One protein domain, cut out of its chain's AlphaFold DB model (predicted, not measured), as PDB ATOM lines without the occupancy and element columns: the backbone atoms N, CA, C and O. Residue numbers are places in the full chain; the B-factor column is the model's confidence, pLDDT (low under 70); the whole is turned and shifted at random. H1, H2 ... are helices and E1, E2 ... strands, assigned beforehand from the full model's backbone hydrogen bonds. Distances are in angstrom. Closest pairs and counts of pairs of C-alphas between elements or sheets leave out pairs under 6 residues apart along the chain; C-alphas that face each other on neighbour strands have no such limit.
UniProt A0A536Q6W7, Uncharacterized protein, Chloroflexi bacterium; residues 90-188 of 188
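This is residues 90 to 188 of the 188 residues of an uncharacterized protein of Chloroflexi bacterium (UniProt A0A536Q6W7). H2 and H4 make the long sides of an open, elongated frame, with H1 and the hairpin E1 and E2 at one end and H3 at the other. The 99 printed residues hold H1, H2, H3, H4, E1, E2 in that order, mostly helix, with antiparallel strands. The whole is loose: radius of gyration of the C-alphas 16.7 A, spans 48 by 25 by 25 A.

H1, residues 90 to 101, begins at C-alpha 90 (-5.226, 40.777, 164.135). H2 is residues 104 to 120, 23.8 A; H3 122 to 137, 19.3 A; H4 149 to 171, 31.3 A. E1 is 176 to 179; E2, 183 to 186, ends at C-alpha 186 (10.979, 42.699, 164.106).

H1 touches residues 162 to 170 of H4 alone, about perpendicular at 83 degrees; closest C-alphas Ala 94 and Thr 166, 4.6 A. H1 touches residues 107 to 108 of H2 alone; closest C-alphas Ala 99 and Thr 107, 4.9 A. H2 and H4 are apart. In hairpin E1 and E2, N 177 and O 185 are within hydrogen-bond range, 2.9 A. Every O i to N i+4 pair is within range in H4; 4 of 8 in H1, 11 of 13 in H2, 8 of 12 in H3.

The printed part has no cut. The link H3 to H4 is long; residues 141 to 148 have pLDDT under 70.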
ATOM      1  N   TRP A  90      -5.567  39.955 165.307       88.19
ATOM      2  CA  TRP A  90      -5.226  40.777 164.135       88.19
ATOM      3  C   TRP A  90      -5.587  42.265 164.261       88.19
ATOM      4  O   TRP A  90      -4.866  43.127 163.762       88.19
ATOM      5  N   TYR A  91      -6.671  42.589 164.967       89.69
ATOM      6  CA  TYR A  91      -7.118  43.967 165.195       89.69
ATOM      7  C   TYR A  91      -6.216  44.745 166.170       89.69
ATOM      8  O   TYR A  91      -6.312  45.969 166.254       89.69
ATOM      9  N   PHE A  92      -5.305  44.064 166.869       92.06
ATOM     10  CA  PHE A  92      -4.303  44.661 167.753       92.06
ATOM     11  C   PHE A  92      -2.879  44.643 167.187       92.06
ATOM     12  O   PHE A  92      -1.985  45.217 167.811       92.06
ATOM     13  N   PHE A  93      -2.644  44.059 166.008       92.88
ATOM     14  CA  PHE A  93      -1.306  43.992 165.406       92.88
ATOM     15  C   PHE A  93      -0.648  45.363 165.244       92.88
ATOM     16  O   PHE A  93       0.520  45.522 165.594       92.88
ATOM     17  N   ALA A  94      -1.392  46.377 164.797       93.38
ATOM     18  CA  ALA A  94      -0.848  47.727 164.667       93.38
ATOM     19  C   ALA A  94      -0.353  48.296 166.005       93.38
ATOM     20  O   ALA A  94       0.737  48.858 166.067       93.38
ATOM     21  N   LEU A  95      -1.129  48.131 167.081       91.44
ATOM     22  CA  LEU A  95      -0.771  48.624 168.415       91.44
ATOM     23  C   LEU A  95       0.405  47.844 169.007       91.44
ATOM     24  O   LEU A  95       1.301  48.438 169.604       91.44
ATOM     25  N   PHE A  96       0.433  46.528 168.794       91.12
ATOM     26  CA  PHE A  96       1.540  45.669 169.198       91.12
ATOM     27  C   PHE A  96       2.846  46.055 168.503       91.12
ATOM     28  O   PHE A  96       3.867  46.227 169.167       91.12
ATOM     29  N   GLN A  97       2.814  46.267 167.187       91.81
ATOM     30  CA  GLN A  97       4.001  46.690 166.453       91.81
ATOM     31  C   GLN A  97       4.417  48.109 166.847       91.81
ATOM     32  O   GLN A  97       5.598  48.365 167.068       91.81
ATOM     33  N   PHE A  98       3.459  49.020 167.021       92.06
ATOM     34  CA  PHE A  98       3.727  50.384 167.470       92.06
ATOM     35  C   PHE A  98       4.405  50.431 168.849       92.06
ATOM     36  O   PHE A  98       5.316  51.231 169.060       92.06
ATOM     37  N   ALA A  99       4.028  49.534 169.766       90.88
ATOM     38  CA  ALA A  99       4.635  49.434 171.090       90.88
ATOM     39  C   ALA A  99       6.156  49.208 171.035       90.88
ATOM     40  O   ALA A  99       6.883  49.796 171.836       90.88
ATOM     41  N   LYS A 100       6.646  48.421 170.067       89.06
ATOM     42  CA  LYS A 100       8.070  48.072 169.909       89.06
ATOM     43  C   LYS A 100       8.932  49.215 169.357       89.06
ATOM     44  O   LYS A 100      10.145  49.236 169.558       89.06
ATOM     45  N   VAL A 101       8.315  50.162 168.652       90.62
ATOM     46  CA  VAL A 101       8.996  51.194 167.852       90.62
ATOM     47  C   VAL A 101       9.556  52.340 168.707       90.62
ATOM     48  O   VAL A 101      10.444  53.064 168.272       90.62
ATOM     49  N   GLY A 102       9.090  52.543 169.934       88.50
ATOM     50  CA  GLY A 102       9.511  53.697 170.730       88.50
ATOM     51  C   GLY A 102       9.647  53.407 172.216       88.50
ATOM     52  O   GLY A 102       9.565  52.253 172.639       88.50
ATOM     53  N   PRO A 103       9.872  54.455 173.024       90.56
ATOM     54  CA  PRO A 103       9.910  54.331 174.472       90.56
ATOM     55  C   PRO A 103       8.587  53.764 174.985       90.56
ATOM     56  O   PRO A 103       7.527  54.315 174.680       90.56
ATOM     57  N   ALA A 104       8.660  52.704 175.796       87.44
ATOM     58  CA  ALA A 104       7.495  51.913 176.188       87.44
ATOM     59  C   ALA A 104       6.337  52.773 176.719       87.44
ATOM     60  O   ALA A 104       5.212  52.639 176.251       87.44
ATOM     61  N   LEU A 105       6.607  53.721 177.624       90.44
ATOM     62  CA  LEU A 105       5.583  54.612 178.188       90.44
ATOM     63  C   LEU A 105       4.846  55.435 177.117       90.44
ATOM     64  O   LEU A 105       3.634  55.638 177.200       90.44
ATOM     65  N   ILE A 106       5.573  55.914 176.106       91.62
ATOM     66  CA  ILE A 106       5.021  56.790 175.073       91.62
ATOM     67  C   ILE A 106       4.150  55.980 174.115       91.62
ATOM     68  O   ILE A 106       2.998  56.344 173.873       91.62
ATOM     69  N   THR A 107       4.679  54.876 173.593       91.12
ATOM     70  CA  THR A 107       4.020  54.092 172.542       91.12
ATOM     71  C   THR A 107       2.877  53.227 173.061       91.12
ATOM     72  O   THR A 107       1.905  53.027 172.338       91.12
ATOM     73  N   THR A 108       2.941  52.750 174.309       89.94
ATOM     74  CA  THR A 108       1.893  51.876 174.873       89.94
ATOM     75  C   THR A 108       0.805  52.618 175.639       89.94
ATOM     76  O   THR A 108      -0.336  52.161 175.638       89.94
ATOM     77  N   ILE A 109       1.118  53.752 176.277       92.69
ATOM     78  CA  ILE A 109       0.166  54.457 177.150       92.69
ATOM     79  C   ILE A 109      -0.174  55.831 176.585       92.69
ATOM     80  O   ILE A 109      -1.329  56.083 176.247       92.69
ATOM     81  N   LEU A 110       0.811  56.725 176.469       94.44
ATOM     82  CA  LEU A 110       0.535  58.139 176.191       94.44
ATOM     83  C   LEU A 110      -0.116  58.353 174.823       94.44
ATOM     84  O   LEU A 110      -1.109  59.073 174.730       94.44
ATOM     85  N   VAL A 111       0.412  57.727 173.770       93.25
ATOM     86  CA  VAL A 111      -0.114  57.908 172.411       93.25
ATOM     87  C   VAL A 111      -1.498  57.268 172.243       93.25
ATOM     88  O   VAL A 111      -2.393  57.983 171.794       93.25
ATOM     89  N   PRO A 112      -1.749  55.996 172.622       90.88
ATOM     90  CA  PRO A 112      -3.084  55.409 172.489       90.88
ATOM     91  C   PRO A 112      -4.150  56.145 173.310       90.88
ATOM     92  O   PRO A 112      -5.229  56.433 172.792       90.88
ATOM     93  N   VAL A 113      -3.843  56.516 174.561       94.00
ATOM     94  CA  VAL A 113      -4.768  57.291 175.406       94.00
ATOM     95  C   VAL A 113      -5.009  58.672 174.803       94.00
ATOM     96  O   VAL A 113      -6.158  59.096 174.680       94.00
ATOM     97  N   GLY A 114      -3.948  59.355 174.370       93.94
ATOM     98  CA  GLY A 114      -4.047  60.649 173.702       93.94
ATOM     99  C   GLY A 114      -4.900  60.592 172.435       93.94
ATOM    100  O   GLY A 114      -5.727  61.474 172.230       93.94
ATOM    101  N   LEU A 115      -4.764  59.535 171.626       90.81
ATOM    102  CA  LEU A 115      -5.553  59.327 170.413       90.81
ATOM    103  C   LEU A 115      -7.037  59.115 170.730       90.81
ATOM    104  O   LEU A 115      -7.884  59.763 170.120       90.81
ATOM    105  N   VAL A 116      -7.364  58.252 171.696       92.56
ATOM    106  CA  VAL A 116      -8.758  58.008 172.105       92.56
ATOM    107  C   VAL A 116      -9.397  59.292 172.628       92.56
ATOM    108  O   VAL A 116     -10.499  59.642 172.210       92.56
ATOM    109  N   LEU A 117      -8.697  60.040 173.487       94.06
ATOM    110  CA  LEU A 117      -9.187  61.325 173.982       94.06
ATOM    111  C   LEU A 117      -9.343  62.339 172.844       94.06
ATOM    112  O   LEU A 117     -10.367  63.012 172.775       94.06
ATOM    113  N   ALA A 118      -8.384  62.425 171.921       88.88
ATOM    114  CA  ALA A 118      -8.473  63.317 170.769       88.88
ATOM    115  C   ALA A 118      -9.681  62.993 169.876       88.88
ATOM    116  O   ALA A 118     -10.340  63.918 169.409       88.88
ATOM    117  N   LEU A 119     -10.005  61.710 169.680       88.81
ATOM    118  CA  LEU A 119     -11.189  61.273 168.934       88.81
ATOM    119  C   LEU A 119     -12.492  61.599 169.675       88.81
ATOM    120  O   LEU A 119     -13.422  62.117 169.063       88.81
ATOM    121  N   ILE A 120     -12.548  61.366 170.990       90.44
ATOM    122  CA  ILE A 120     -13.713  61.708 171.824       90.44
ATOM    123  C   ILE A 120     -13.962  63.221 171.821       90.44
ATOM    124  O   ILE A 120     -15.097  63.672 171.673       90.44
ATOM    125  N   PHE A 121     -12.904  64.020 171.953       89.44
ATOM    126  CA  PHE A 121     -12.989  65.480 171.972       89.44
ATOM    127  C   PHE A 121     -12.946  66.116 170.578       89.44
ATOM    128  O   PHE A 121     -12.998  67.344 170.473       89.44
ATOM    129  N   TRP A 122     -12.912  65.317 169.506       85.19
ATOM    130  CA  TRP A 122     -12.834  65.810 168.132       85.19
ATOM    131  C   TRP A 122     -13.945  66.810 167.776       85.19
ATOM    132  O   TRP A 122     -13.617  67.878 167.256       85.19
ATOM    133  N   PRO A 123     -15.232  66.577 168.113       81.62
ATOM    134  CA  PRO A 123     -16.289  67.543 167.804       81.62
ATOM    135  C   PRO A 123     -16.075  68.902 168.491       81.62
ATOM    136  O   PRO A 123     -16.346  69.952 167.913       81.62
ATOM    137  N   LEU A 124     -15.543  68.909 169.720       84.00
ATOM    138  CA  LEU A 124     -15.252  70.145 170.452       84.00
ATOM    139  C   LEU A 124     -14.048  70.879 169.851       84.00
ATOM    140  O   LEU A 124     -14.044  72.115 169.786       84.00
ATOM    141  N   LEU A 125     -13.039  70.118 169.418       80.31
ATOM    142  CA  LEU A 125     -11.881  70.641 168.703       80.31
ATOM    143  C   LEU A 125     -12.314  71.302 167.393       80.31
ATOM    144  O   LEU A 125     -11.872  72.413 167.117       80.31
ATOM    145  N   ASP A 126     -13.220  70.679 166.644       78.50
ATOM    146  CA  ASP A 126     -13.676  71.174 165.345       78.50
ATOM    147  C   ASP A 126     -14.563  72.427 165.457       78.50
ATOM    148  O   ASP A 126     -14.372  73.398 164.727       78.50
ATOM    149  N   ILE A 127     -15.490  72.460 166.422       76.94
ATOM    150  CA  ILE A 127     -16.485  73.540 166.528       76.94
ATOM    151  C   ILE A 127     -15.934  74.783 167.248       76.94
ATOM    152  O   ILE A 127     -16.222  75.909 166.844       76.94
ATOM    153  N   ARG A 128     -15.174  74.616 168.344       76.81
ATOM    154  CA  ARG A 128     -14.776  75.741 169.220       76.81
ATOM    155  C   ARG A 128     -13.303  76.097 169.122       76.81
ATOM    156  O   ARG A 128     -12.960  77.249 168.853       76.81
ATOM    157  N   LEU A 129     -12.433  75.131 169.405       75.25
ATOM    158  CA  LEU A 129     -10.996  75.391 169.534       75.25
ATOM    159  C   LEU A 129     -10.364  75.661 168.171       75.25
ATOM    160  O   LEU A 129      -9.518  76.544 168.039       75.25
ATOM    161  N   GLY A 130     -10.855  74.974 167.150       74.88
ATOM    162  CA  GLY A 130     -10.350  75.039 165.802       74.88
ATOM    163  C   GLY A 130     -10.397  76.427 165.169       74.88
ATOM    164  O   GLY A 130      -9.349  77.009 164.879       74.88
ATOM    165  N   PRO A 131     -11.582  77.043 165.034       76.69
ATOM    166  CA  PRO A 131     -11.708  78.402 164.507       76.69
ATOM    167  C   PRO A 131     -10.936  79.451 165.325       76.69
ATOM    168  O   PRO A 131     -10.565  80.505 164.808       76.69
ATOM    169  N   GLY A 132     -10.704  79.198 166.619       76.62
ATOM    170  CA  GLY A 132      -9.871  80.044 167.475       76.62
ATOM    171  C   GLY A 132      -8.382  79.940 167.137       76.62
ATOM    172  O   GLY A 132      -7.711  80.961 166.991       76.62
ATOM    173  N   ILE A 133      -7.874  78.719 166.969       76.69
ATOM    174  CA  ILE A 133      -6.482  78.447 166.590       76.69
ATOM    175  C   ILE A 133      -6.211  78.928 165.158       76.69
ATOM    176  O   ILE A 133      -5.206  79.598 164.933       76.69
ATOM    177  N   ALA A 134      -7.132  78.682 164.222       76.56
ATOM    178  CA  ALA A 134      -7.032  79.154 162.840       76.56
ATOM    179  C   ALA A 134      -6.853  80.678 162.772       76.56
ATOM    180  O   ALA A 134      -5.926  81.162 162.129       76.56
ATOM    181  N   ARG A 135      -7.670  81.436 163.519       78.69
ATOM    182  CA  ARG A 135      -7.551  82.902 163.597       78.69
ATOM    183  C   ARG A 135      -6.221  83.362 164.192       78.69
ATOM    184  O   ARG A 135      -5.673  84.353 163.726       78.69
ATOM    185  N   ARG A 136      -5.686  82.654 165.194       82.50
ATOM    186  CA  ARG A 136      -4.385  82.981 165.809       82.50
ATOM    187  C   ARG A 136      -3.196  82.679 164.899       82.50
ATOM    188  O   ARG A 136      -2.214  83.407 164.945       82.50
ATOM    189  N   LEU A 137      -3.285  81.627 164.087       81.81
ATOM    190  CA  LEU A 137      -2.235  81.210 163.151       81.81
ATOM    191  C   LEU A 137      -2.376  81.847 161.756       81.81
ATOM    192  O   LEU A 137      -1.581  81.550 160.868       81.81
ATOM    193  N   GLY A 138      -3.379  82.710 161.544       79.06
ATOM    194  CA  GLY A 138      -3.629  83.374 160.260       79.06
ATOM    195  C   GLY A 138      -4.193  82.455 159.169       79.06
ATOM    196  O   GLY A 138      -4.092  82.764 157.983       79.06
ATOM    197  N   TRP A 139      -4.770  81.312 159.536       76.06
ATOM    198  CA  TRP A 139      -5.376  80.381 158.587       76.06
ATOM    199  C   TRP A 139      -6.763  80.875 158.161       76.06
ATOM    200  O   TRP A 139      -7.557  81.302 158.999       76.06
ATOM    201  N   ARG A 140      -7.071  80.787 156.857       70.44
ATOM    202  CA  ARG A 140      -8.377  81.198 156.303       70.44
ATOM    203  C   ARG A 140      -9.539  80.391 156.881       70.44
ATOM    204  O   ARG A 140     -10.602  80.949 157.127       70.44
ATOM    205  N   GLU A 141      -9.332  79.094 157.092       68.69
ATOM    206  CA  GLU A 141     -10.352  78.164 157.575       68.69
ATOM    207  C   GLU A 141      -9.715  77.128 158.506       68.69
ATOM    208  O   GLU A 141      -8.532  76.801 158.377       68.69
ATOM    209  N   TRP A 142     -10.498  76.601 159.447       68.38
ATOM    210  CA  TRP A 142     -10.046  75.505 160.297       68.38
ATOM    211  C   TRP A 142      -9.940  74.197 159.490       68.38
ATOM    212  O   TRP A 142     -10.828  73.913 158.679       68.38
ATOM    213  N   PRO A 143      -8.887  73.380 159.680       63.62
ATOM    214  CA  PRO A 143      -8.745  72.112 158.979       63.62
ATOM    215  C   PRO A 143      -9.755  71.083 159.499       63.62
ATOM    216  O   PRO A 143      -9.512  70.421 160.502       63.62
ATOM    217  N   ALA A 144     -10.883  70.930 158.808       63.59
ATOM    218  CA  ALA A 144     -11.809  69.819 159.022       63.59
ATOM    219  C   ALA A 144     -11.587  68.735 157.942       63.59
ATOM    220  O   ALA A 144     -11.435  69.090 156.765       63.59
ATOM    221  N   PRO A 145     -11.630  67.423 158.265       55.00
ATOM    222  CA  PRO A 145     -11.244  66.330 157.355       55.00
ATOM    223  C   PRO A 145     -11.990  66.297 156.014       55.00
ATOM    224  O   PRO A 145     -11.442  65.826 155.024       55.00
ATOM    225  N   LYS A 146     -13.215  66.833 155.963       55.31
ATOM    226  CA  LYS A 146     -14.045  66.908 154.747       55.31
ATOM    227  C   LYS A 146     -13.838  68.195 153.930       55.31
ATOM    228  O   LYS A 146     -14.223  68.242 152.767       55.31
ATOM    229  N   ARG A 147     -13.259  69.245 154.523       61.84
ATOM    230  CA  ARG A 147     -13.093  70.579 153.907       61.84
ATOM    231  C   ARG A 147     -11.642  70.940 153.596       61.84
ATOM    232  O   ARG A 147     -11.420  71.893 152.860       61.84
ATOM    233  N   ASN A 148     -10.662  70.203 154.126       67.31
ATOM    234  CA  ASN A 148      -9.245  70.523 153.967       67.31
ATOM    235  C   ASN A 148      -8.399  69.289 153.600       67.31
ATOM    236  O   ASN A 148      -8.405  68.274 154.305       67.31
ATOM    237  N   VAL A 149      -7.622  69.429 152.518       73.94
ATOM    238  CA  VAL A 149      -6.674  68.429 152.001       73.94
ATOM    239  C   VAL A 149      -5.664  68.014 153.067       73.94
ATOM    240  O   VAL A 149      -5.387  66.831 153.195       73.94
ATOM    241  N   ILE A 150      -5.174  68.940 153.896       72.00
ATOM    242  CA  ILE A 150      -4.159  68.651 154.922       72.00
ATOM    243  C   ILE A 150      -4.695  67.639 155.938       72.00
ATOM    244  O   ILE A 150      -4.078  66.607 156.187       72.00
ATOM    245  N   THR A 151      -5.885  67.867 156.486       73.44
ATOM    246  CA  THR A 151      -6.494  66.910 157.417       73.44
ATOM    247  C   THR A 151      -6.869  65.602 156.754       73.44
ATOM    248  O   THR A 151      -6.638  64.554 157.349       73.44
ATOM    249  N   GLY A 152      -7.381  65.638 155.520       78.44
ATOM    250  CA  GLY A 152      -7.612  64.419 154.747       78.44
ATOM    251  C   GLY A 152      -6.328  63.599 154.595       78.44
ATOM    252  O   GLY A 152      -6.327  62.400 154.864       78.44
ATOM    253  N   THR A 153      -5.205  64.251 154.273       82.75
ATOM    254  CA  THR A 153      -3.898  63.590 154.157       82.75
ATOM    255  C   THR A 153      -3.396  63.036 155.486       82.75
ATOM    256  O   THR A 153      -2.885  61.924 155.493       82.75
ATOM    257  N   ILE A 154      -3.593  63.734 156.613       84.94
ATOM    258  CA  ILE A 154      -3.224  63.227 157.947       84.94
ATOM    259  C   ILE A 154      -4.022  61.962 158.285       84.94
ATOM    260  O   ILE A 154      -3.446  60.985 158.757       84.94
ATOM    261  N   TRP A 155      -5.328  61.953 158.016       85.75
ATOM    262  CA  TRP A 155      -6.181  60.787 158.250       85.75
ATOM    263  C   TRP A 155      -5.774  59.593 157.386       85.75
ATOM    264  O   TRP A 155      -5.601  58.491 157.905       85.75
ATOM    265  N   ILE A 156      -5.561  59.816 156.088       90.75
ATOM    266  CA  ILE A 156      -5.102  58.771 155.165       90.75
ATOM    267  C   ILE A 156      -3.717  58.263 155.576       90.75
ATOM    268  O   ILE A 156      -3.502  57.056 155.597       90.75
ATOM    269  N   ALA A 157      -2.799  59.151 155.961       92.69
ATOM    270  CA  ALA A 157      -1.483  58.771 156.465       92.69
ATOM    271  C   ALA A 157      -1.593  57.937 157.750       92.69
ATOM    272  O   ALA A 157      -0.918  56.920 157.872       92.69
ATOM    273  N   GLY A 158      -2.480  58.307 158.678       91.50
ATOM    274  CA  GLY A 158      -2.755  57.531 159.888       91.50
ATOM    275  C   GLY A 158      -3.254  56.119 159.574       91.50
ATOM    276  O   GLY A 158      -2.722  55.143 160.103       91.50
ATOM    277  N   LEU A 159      -4.219  55.988 158.660       92.94
ATOM    278  CA  LEU A 159      -4.713  54.686 158.201       92.94
ATOM    279  C   LEU A 159      -3.631  53.882 157.471       92.94
ATOM    280  O   LEU A 159      -3.522  52.677 157.685       92.94
ATOM    281  N   ALA A 160      -2.802  54.539 156.658       96.00
ATOM    282  CA  ALA A 160      -1.681  53.904 155.975       96.00
ATOM    283  C   ALA A 160      -0.636  53.383 156.970       96.00
ATOM    284  O   ALA A 160      -0.141  52.275 156.793       96.00
ATOM    285  N   ILE A 161      -0.348  54.125 158.046       94.50
ATOM    286  CA  ILE A 161       0.536  53.680 159.134       94.50
ATOM    287  C   ILE A 161      -0.062  52.459 159.840       94.50
ATOM    288  O   ILE A 161       0.631  51.458 160.005       94.50
ATOM    289  N   ILE A 162      -1.344  52.496 160.216       94.62
ATOM    290  CA  ILE A 162      -2.029  51.357 160.854       94.62
ATOM    291  C   ILE A 162      -1.999  50.124 159.941       94.62
ATOM    292  O   ILE A 162      -1.682  49.023 160.398       94.62
ATOM    293  N   GLY A 163      -2.285  50.309 158.651       95.38
ATOM    294  CA  GLY A 163      -2.228  49.252 157.646       95.38
ATOM    295  C   GLY A 163      -0.819  48.684 157.496       95.38
ATOM    296  O   GLY A 163      -0.645  47.472 157.557       95.38
ATOM    297  N   ALA A 164       0.198  49.540 157.388       94.75
ATOM    298  CA  ALA A 164       1.591  49.125 157.262       94.75
ATOM    299  C   ALA A 164       2.083  48.353 158.494       94.75
ATOM    300  O   ALA A 164       2.704  47.305 158.345       94.75
ATOM    301  N   LEU A 165       1.765  48.820 159.706       93.94
ATOM    302  CA  LEU A 165       2.127  48.135 160.952       93.94
ATOM    303  C   LEU A 165       1.426  46.776 161.077       93.94
ATOM    304  O   LEU A 165       2.059  45.788 161.446       93.94
ATOM    305  N   THR A 166       0.140  46.715 160.721       94.19
ATOM    306  CA  THR A 166      -0.627  45.460 160.686       94.19
ATOM    307  C   THR A 166      -0.023  44.476 159.688       94.19
ATOM    308  O   THR A 166       0.213  43.322 160.033       94.19
ATOM    309  N   LEU A 167       0.269  44.925 158.465       94.50
ATOM    310  CA  LEU A 167       0.843  44.083 157.413       94.50
ATOM    311  C   LEU A 167       2.261  43.627 157.748       94.50
ATOM    312  O   LEU A 167       2.608  42.487 157.457       94.50
ATOM    313  N   TRP A 168       3.069  44.474 158.388       92.81
ATOM    314  CA  TRP A 168       4.402  44.089 158.842       92.81
ATOM    315  C   TRP A 168       4.323  42.948 159.861       92.81
ATOM    316  O   TRP A 168       5.003  41.938 159.694       92.81
ATOM    317  N   SER A 169       3.436  43.056 160.853       90.94
ATOM    318  CA  SER A 169       3.257  41.998 161.850       90.94
ATOM    319  C   SER A 169       2.651  40.719 161.255       90.94
ATOM    320  O   SER A 169       3.088  39.620 161.584       90.94
ATOM    321  N   ALA A 170       1.696  40.851 160.329       90.69
ATOM    322  CA  ALA A 170       0.986  39.714 159.748       90.69
ATOM    323  C   ALA A 170       1.781  38.959 158.667       90.69
ATOM    324  O   ALA A 170       1.716  37.734 158.606       90.69
ATOM    325  N   LEU A 171       2.489  39.671 157.782       91.12
ATOM    326  CA  LEU A 171       3.096  39.090 156.575       91.12
ATOM    327  C   LEU A 171       4.617  38.963 156.651       91.12
ATOM    328  O   LEU A 171       5.192  38.134 155.947       91.12
ATOM    329  N   ALA A 172       5.280  39.779 157.470       88.38
ATOM    330  CA  ALA A 172       6.737  39.818 157.550       88.38
ATOM    331  C   ALA A 172       7.243  39.774 159.007       88.38
ATOM    332  O   ALA A 172       8.004  40.655 159.417       88.38
ATOM    333  N   PRO A 173       6.871  38.746 159.797       85.12
ATOM    334  CA  PRO A 173       7.220  38.675 161.214       85.12
ATOM    335  C   PRO A 173       8.739  38.643 161.452       85.12
ATOM    336  O   PRO A 173       9.237  39.336 162.336       85.12
ATOM    337  N   GLN A 174       9.498  37.934 160.608       88.06
ATOM    338  CA  GLN A 174      10.966  37.893 160.677       88.06
ATOM    339  C   GLN A 174      11.684  39.124 160.094       88.06
ATOM    340  O   GLN A 174      12.911  39.203 160.165       88.06
ATOM    341  N   LEU A 175      10.971  40.070 159.471       91.19
ATOM    342  CA  LEU A 175      11.606  41.259 158.907       91.19
ATOM    343  C   LEU A 175      11.954  42.227 160.036       91.19
ATOM    344  O   LEU A 175      11.067  42.872 160.598       91.19
ATOM    345  N   CYS A 176      13.244  42.341 160.332       91.56
ATOM    346  CA  CYS A 176      13.757  43.249 161.346       91.56
ATOM    347  C   CYS A 176      14.305  44.522 160.693       91.56
ATOM    348  O   CYS A 176      15.210  44.466 159.859       91.56
ATOM    349  N   ILE A 177      13.760  45.675 161.076       91.00
ATOM    350  CA  ILE A 177      14.176  46.986 160.571       91.00
ATOM    351  C   ILE A 177      15.046  47.656 161.641       91.00
ATOM    352  O   ILE A 177      14.619  47.729 162.798       91.00
ATOM    353  N   PRO A 178      16.254  48.148 161.302       90.19
ATOM    354  CA  PRO A 178      17.086  48.878 162.250       90.19
ATOM    355  C   PRO A 178      16.361  50.150 162.697       90.19
ATOM    356  O   PRO A 178      16.016  50.995 161.870       90.19
ATOM    357  N   TRP A 179      16.123  50.281 164.003       87.12
ATOM    358  CA  TRP A 179      15.385  51.403 164.568       87.12
ATOM    359  C   TRP A 179      16.238  52.197 165.570       87.12
ATOM    360  O   TRP A 179      16.927  51.599 166.400       87.12
ATOM    361  N   PRO A 180      16.199  53.541 165.538       83.88
ATOM    362  CA  PRO A 180      17.138  54.377 166.290       83.88
ATOM    363  C   PRO A 180      17.016  54.284 167.817       83.88
ATOM    364  O   PRO A 180      17.994  54.540 168.508       83.88
ATOM    365  N   TYR A 181      15.843  53.936 168.355       79.31
ATOM    366  CA  TYR A 181      15.601  53.985 169.806       79.31
ATOM    367  C   TYR A 181      15.849  52.660 170.533       79.31
ATOM    368  O   TYR A 181      16.381  52.667 171.637       79.31
ATOM    369  N   ASN A 182      15.471  51.535 169.920       79.75
ATOM    370  CA  ASN A 182      15.412  50.229 170.587       79.75
ATOM    371  C   ASN A 182      16.246  49.146 169.868       79.75
ATOM    372  O   ASN A 182      16.137  47.971 170.205       79.75
ATOM    373  N   GLY A 183      17.063  49.516 168.874       85.94
ATOM    374  CA  GLY A 183      17.776  48.556 168.025       85.94
ATOM    375  C   GLY A 183      16.886  47.976 166.913       85.94
ATOM    376  O   GLY A 183      15.895  48.601 166.533       85.94
ATOM    377  N   PRO A 184      17.240  46.823 166.318       89.81
ATOM    378  CA  PRO A 184      16.431  46.218 165.264       89.81
ATOM    379  C   PRO A 184      15.077  45.743 165.811       89.81
ATOM    380  O   PRO A 184      15.021  44.943 166.741       89.81
ATOM    381  N   VAL A 185      13.984  46.223 165.215       89.19
ATOM    382  CA  VAL A 185      12.607  45.852 165.578       89.19
ATOM    383  C   VAL A 185      12.065  44.881 164.538       89.19
ATOM    384  O   VAL A 185      12.073  45.206 163.355       89.19
ATOM    385  N   CYS A 186      11.577  43.721 164.972       89.88
ATOM    386  CA  CYS A 186      10.979  42.699 164.106       89.88
ATOM    387  C   CYS A 186       9.439  42.750 164.147       89.88
ATOM    388  O   CYS A 186       8.850  43.276 165.100       89.88
ATOM    389  N   GLY A 187       8.785  42.224 163.107       83.19
ATOM    390  CA  GLY A 187       7.319  42.196 162.973       83.19
ATOM    391  C   GLY A 187       6.611  41.281 163.985       83.19
ATOM    392  O   GLY A 187       5.478  41.563 164.387       83.19
ATOM    393  N   ALA A 188       7.292  40.236 164.463       76.88
ATOM    394  CA  ALA A 188       6.875  39.378 165.575       76.88
ATOM    395  C   ALA A 188       7.977  39.297 166.627       76.88
ATOM    396  O   ALA A 188       9.160  39.177 166.247       76.88
TER     397      ALA A 188